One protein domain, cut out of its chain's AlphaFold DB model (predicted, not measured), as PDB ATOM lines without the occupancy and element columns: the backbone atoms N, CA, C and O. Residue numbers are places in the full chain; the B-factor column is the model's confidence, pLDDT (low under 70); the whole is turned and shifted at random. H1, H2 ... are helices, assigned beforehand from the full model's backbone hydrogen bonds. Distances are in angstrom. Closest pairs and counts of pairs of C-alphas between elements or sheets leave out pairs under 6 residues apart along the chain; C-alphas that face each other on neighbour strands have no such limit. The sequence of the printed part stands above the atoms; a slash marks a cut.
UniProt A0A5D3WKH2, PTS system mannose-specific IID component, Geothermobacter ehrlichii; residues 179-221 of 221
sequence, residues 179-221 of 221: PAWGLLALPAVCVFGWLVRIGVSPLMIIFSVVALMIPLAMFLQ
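Overview. This is residues 179 to 221 of the 221 residues of the protein "PTS system mannose-specific IID component" of Geothermobacter ehrlichii (UniProt A0A5D3WKH2). Two long helices, H1 and then H2, make an open V: they come near each other at the tight link, and their far arms, residues 179 to 191 and 207 to 219, stand free. The printed part has 43 residues with two named helices and no named strand, and its class is all helix. It is loose, with a radius of gyration of the C-alphas of 12.4 A, and flat, spanning 35 by 25 by 9 A.

Arrangement. Look first at H1, residues 179 to 197, the longest helix, and then at H2, residues 202 to 219. They are close but not clearly touching, the closest C-alphas being those of Val 196 and Pro 202, 6.4 A apart. They run opposite ways at a steep tilt of 37 degrees, only just past shallow. Of the O i to N i+4 pairs, 9 of 15 in H1 and 12 of 14 in H2 are within hydrogen-bond range.

Along the chain. Find C-alpha 179 at (134.661, 119.557, 140.699); from there H1 runs 29.4 A to C-alpha 197 at (154.087, 141.515, 138.020). H2 runs 26.5 A to C-alpha 219 at (126.563, 136.513, 154.113).

Size, cuts and confidence. The C-alphas of Ile 198 and Gln 221, the two farthest apart, are 35.7 A apart. The printed part has no cut, and residue 221, the chain's last, is under 70 in pLDDT.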
ATOM      1  N   PRO A 179     133.225 119.251 140.783       90.50
ATOM      2  CA  PRO A 179     134.661 119.557 140.699       90.50
ATOM      3  C   PRO A 179     135.038 120.588 139.625       90.50
ATOM      4  O   PRO A 179     136.039 121.292 139.757       90.50
ATOM      5  N   ALA A 180     134.220 120.711 138.572       91.31
ATOM      6  CA  ALA A 180     134.403 121.681 137.492       91.31
ATOM      7  C   ALA A 180     134.439 123.139 137.984       91.31
ATOM      8  O   ALA A 180     135.136 123.960 137.388       91.31
ATOM      9  N   TRP A 181     133.765 123.455 139.098       89.06
ATOM     10  CA  TRP A 181     133.812 124.787 139.711       89.06
ATOM     11  C   TRP A 181     135.224 125.186 140.152       89.06
ATOM     12  O   TRP A 181     135.551 126.372 140.167       89.06
ATOM     13  N   GLY A 182     136.104 124.213 140.408       88.50
ATOM     14  CA  GLY A 182     137.502 124.471 140.736       88.50
ATOM     15  C   GLY A 182     138.272 125.185 139.620       88.50
ATOM     16  O   GLY A 182     139.237 125.899 139.885       88.50
ATOM     17  N   LEU A 183     137.827 125.087 138.363       89.75
ATOM     18  CA  LEU A 183     138.470 125.793 137.248       89.75
ATOM     19  C   LEU A 183     138.403 127.323 137.388       89.75
ATOM     20  O   LEU A 183     139.250 128.015 136.824       89.75
ATOM     21  N   LEU A 184     137.474 127.857 138.193       88.69
ATOM     22  CA  LEU A 184     137.404 129.288 138.506       88.69
ATOM     23  C   LEU A 184     138.627 129.806 139.279       88.69
ATOM     24  O   LEU A 184     138.895 131.009 139.265       88.69
ATOM     25  N   ALA A 185     139.419 128.924 139.898       87.94
ATOM     26  CA  ALA A 185     140.669 129.321 140.536       87.94
ATOM     27  C   ALA A 185     141.743 129.756 139.523       87.94
ATOM     28  O   ALA A 185     142.588 130.584 139.858       87.94
ATOM     29  N   LEU A 186     141.719 129.251 138.281       90.31
ATOM     30  CA  LEU A 186     142.738 129.574 137.273       90.31
ATOM     31  C   LEU A 186     142.743 131.070 136.898       90.31
ATOM     32  O   LEU A 186     143.810 131.684 136.981       90.31
ATOM     33  N   PRO A 187     141.597 131.702 136.562       92.56
ATOM     34  CA  PRO A 187     141.529 133.152 136.389       92.56
ATOM     35  C   PRO A 187     142.056 133.932 137.597       92.56
ATOM     36  O   PRO A 187     142.831 134.868 137.417       92.56
ATOM     37  N   ALA A 188     141.695 133.532 138.821       89.31
ATOM     38  CA  ALA A 188     142.145 134.212 140.036       89.31
ATOM     39  C   ALA A 188     143.674 134.145 140.195       89.31
ATOM     40  O   ALA A 188     144.318 135.164 140.445       89.31
ATOM     41  N   VAL A 189     144.276 132.973 139.962       90.38
ATOM     42  CA  VAL A 189     145.736 132.794 139.972       90.38
ATOM     43  C   VAL A 189     146.407 133.670 138.910       90.38
ATOM     44  O   VAL A 189     147.411 134.318 139.207       90.38
ATOM     45  N   CYS A 190     145.849 133.749 137.699       93.19
ATOM     46  CA  CYS A 190     146.361 134.624 136.640       93.19
ATOM     47  C   CYS A 190     146.294 136.108 137.030       93.19
ATOM     48  O   CYS A 190     147.269 136.834 136.827       93.19
ATOM     49  N   VAL A 191     145.185 136.552 137.628       94.12
ATOM     50  CA  VAL A 191     145.012 137.932 138.105       94.12
ATOM     51  C   VAL A 191     146.014 138.251 139.211       94.12
ATOM     52  O   VAL A 191     146.719 139.254 139.114       94.12
ATOM     53  N   PHE A 192     146.155 137.396 140.228       93.06
ATOM     54  CA  PHE A 192     147.136 137.618 141.295       93.06
ATOM     55  C   PHE A 192     148.572 137.593 140.766       93.06
ATOM     56  O   PHE A 192     149.380 138.437 141.149       93.06
ATOM     57  N   GLY A 193     148.885 136.687 139.838       92.62
ATOM     58  CA  GLY A 193     150.182 136.655 139.163       92.62
ATOM     59  C   GLY A 193     150.468 137.942 138.387       92.62
ATOM     60  O   GLY A 193     151.583 138.461 138.436       92.62
ATOM     61  N   TRP A 194     149.461 138.500 137.714       95.94
ATOM     62  CA  TRP A 194     149.568 139.784 137.029       95.94
ATOM     63  C   TRP A 194     149.742 140.956 138.006       95.94
ATOM     64  O   TRP A 194     150.628 141.784 137.794       95.94
ATOM     65  N   LEU A 195     148.994 140.988 139.114       96.19
ATOM     66  CA  LEU A 195     149.132 142.007 140.162       96.19
ATOM     67  C   LEU A 195     150.549 142.033 140.753       96.19
ATOM     68  O   LEU A 195     151.144 143.101 140.900       96.19
ATOM     69  N   VAL A 196     151.130 140.862 141.024       95.00
ATOM     70  CA  VAL A 196     152.526 140.774 141.482       95.00
ATOM     71  C   VAL A 196     153.489 141.303 140.412       95.00
ATOM     72  O   VAL A 196     154.443 142.005 140.743       95.00
ATOM     73  N   ARG A 197     153.239 141.026 139.124       94.56
ATOM     74  CA  ARG A 197     154.087 141.515 138.020       94.56
ATOM     75  C   ARG A 197     154.067 143.032 137.854       94.56
ATOM     76  O   ARG A 197     155.095 143.587 137.481       94.56
ATOM     77  N   ILE A 198     152.949 143.697 138.138       96.19
ATOM     78  CA  ILE A 198     152.867 145.169 138.113       96.19
ATOM     79  C   ILE A 198     153.382 145.816 139.414       96.19
ATOM     80  O   ILE A 198     153.279 147.027 139.580       96.19
ATOM     81  N   GLY A 199     153.947 145.024 140.332       94.69
ATOM     82  CA  GLY A 199     154.599 145.510 141.547       94.69
ATOM     83  C   GLY A 199     153.696 145.595 142.778       94.69
ATOM     84  O   GLY A 199     154.120 146.147 143.794       94.69
ATOM     85  N   VAL A 200     152.476 145.044 142.740       96.12
ATOM     86  CA  VAL A 200     151.646 144.953 143.949       96.12
ATOM     87  C   VAL A 200     152.289 143.967 144.923       96.12
ATOM     88  O   VAL A 200     152.595 142.826 144.579       96.12
ATOM     89  N   SER A 201     152.477 144.410 146.167       95.50
ATOM     90  CA  SER A 201     153.046 143.578 147.227       95.50
ATOM     91  C   SER A 201     152.200 142.315 147.457       95.50
ATOM     92  O   SER A 201     150.989 142.437 147.670       95.50
ATOM     93  N   PRO A 202     152.806 141.113 147.518       92.50
ATOM     94  CA  PRO A 202     152.092 139.879 147.845       92.50
ATOM     95  C   PRO A 202     151.316 139.958 149.166       92.50
ATOM     96  O   PRO A 202     150.233 139.394 149.276       92.50
ATOM     97  N   LEU A 203     151.830 140.703 150.151       93.94
ATOM     98  CA  LEU A 203     151.147 140.906 151.431       93.94
ATOM     99  C   LEU A 203     149.835 141.675 151.258       93.94
ATOM    100  O   LEU A 203     148.829 141.292 151.843       93.94
ATOM    101  N   MET A 204     149.824 142.715 150.421       93.81
ATOM    102  CA  MET A 204     148.604 143.476 150.134       93.81
ATOM    103  C   MET A 204     147.565 142.605 149.435       93.81
ATOM    104  O   MET A 204     146.393 142.671 149.780       93.81
ATOM    105  N   ILE A 205     147.990 141.755 148.495       93.62
ATOM    106  CA  ILE A 205     147.090 140.805 147.829       93.62
ATOM    107  C   ILE A 205     146.458 139.868 148.864       93.62
ATOM    108  O   ILE A 205     145.239 139.723 148.884       93.62
ATOM    109  N   ILE A 206     147.265 139.283 149.756       92.06
ATOM    110  CA  ILE A 206     146.778 138.394 150.819       92.06
ATOM    111  C   ILE A 206     145.770 139.120 151.718       92.06
ATOM    112  O   ILE A 206     144.676 138.603 151.938       92.06
ATOM    113  N   PHE A 207     146.098 140.321 152.206       94.12
ATOM    114  CA  PHE A 207     145.192 141.082 153.070       94.12
ATOM    115  C   PHE A 207     143.887 141.450 152.368       94.12
ATOM    116  O   PHE A 207     142.826 141.302 152.966       94.12
ATOM    117  N   SER A 208     143.942 141.860 151.099       92.00
ATOM    118  CA  SER A 208     142.748 142.168 150.308       92.00
ATOM    119  C   SER A 208     141.858 140.941 150.105       92.00
ATOM    120  O   SER A 208     140.642 141.046 150.236       92.00
ATOM    121  N   VAL A 209     142.442 139.768 149.832       91.19
ATOM    122  CA  VAL A 209     141.680 138.515 149.691       91.19
ATOM    123  C   VAL A 209     141.007 138.142 151.010       91.19
ATOM    124  O   VAL A 209     139.816 137.849 151.021       91.19
ATOM    125  N   VAL A 210     141.732 138.197 152.128       90.50
ATOM    126  CA  VAL A 210     141.169 137.897 153.454       90.50
ATOM    127  C   VAL A 210     140.056 138.885 153.817       90.50
ATOM    128  O   VAL A 210     138.982 138.463 154.240       90.50
ATOM    129  N   ALA A 211     140.276 140.182 153.596       92.56
ATOM    130  CA  ALA A 211     139.291 141.226 153.867       92.56
ATOM    131  C   ALA A 211     138.016 141.078 153.022       92.56
ATOM    132  O   ALA A 211     136.946 141.460 153.483       92.56
ATOM    133  N   LEU A 212     138.112 140.513 151.814       90.38
ATOM    134  CA  LEU A 212     136.963 140.240 150.948       90.38
ATOM    135  C   LEU A 212     136.250 138.926 151.310       90.38
ATOM    136  O   LEU A 212     135.027 138.844 151.228       90.38
ATOM    137  N   MET A 213     137.000 137.904 151.730       88.06
ATOM    138  CA  MET A 213     136.455 136.592 152.094       88.06
ATOM    139  C   MET A 213     135.674 136.608 153.410       88.06
ATOM    140  O   MET A 213     134.659 135.925 153.506       88.06
ATOM    141  N   ILE A 214     136.106 137.387 154.410       88.88
ATOM    142  CA  ILE A 214     135.433 137.437 155.721       88.88
ATOM    143  C   ILE A 214     133.967 137.904 155.598       88.88
ATOM    144  O   ILE A 214     133.091 137.172 156.055       88.88
ATOM    145  N   PRO A 215     133.647 139.048 154.955       90.12
ATOM    146  CA  PRO A 215     132.262 139.472 154.765       90.12
ATOM    147  C   PRO A 215     131.463 138.471 153.934       90.12
ATOM    148  O   PRO A 215     130.334 138.155 154.289       90.12
ATOM    149  N   LEU A 216     132.051 137.938 152.856       87.00
ATOM    150  CA  LEU A 216     131.382 136.971 151.982       87.00
ATOM    151  C   LEU A 216     130.945 135.721 152.760       87.00
ATOM    152  O   LEU A 216     129.820 135.260 152.598       87.00
ATOM    153  N   ALA A 217     131.810 135.217 153.644       83.81
ATOM    154  CA  ALA A 217     131.501 134.083 154.507       83.81
ATOM    155  C   ALA A 217     130.378 134.392 155.509       83.81
ATOM    156  O   ALA A 217     129.573 133.513 155.797       83.81
ATOM    157  N   MET A 218     130.284 135.631 156.007       85.19
ATOM    158  CA  MET A 218     129.200 136.047 156.908       85.19
ATOM    159  C   MET A 218     127.839 136.167 156.205       85.19
ATOM    160  O   MET A 218     126.819 136.020 156.863       85.19
ATOM    161  N   PHE A 219     127.808 136.434 154.895       83.44
ATOM    162  CA  PHE A 219     126.563 136.513 154.113       83.44
ATOM    163  C   PHE A 219     126.044 135.150 153.625       83.44
ATOM    164  O   PHE A 219     124.899 135.068 153.186       83.44
ATOM    165  N   LEU A 220     126.884 134.111 153.642       72.62
ATOM    166  CA  LEU A 220     126.567 132.761 153.152       72.62
ATOM    167  C   LEU A 220     126.157 131.777 154.268       72.62
ATOM    168  O   LEU A 220     125.816 130.637 153.954       72.62
ATOM    169  N   GLN A 221     126.211 132.199 155.538       57.38
ATOM    170  CA  GLN A 221     125.679 131.475 156.705       57.38
ATOM    171  C   GLN A 221     124.219 131.850 156.962       57.38
ATOM    172  O   GLN A 221     123.462 130.943 157.374       57.38
TER     173      GLN A 221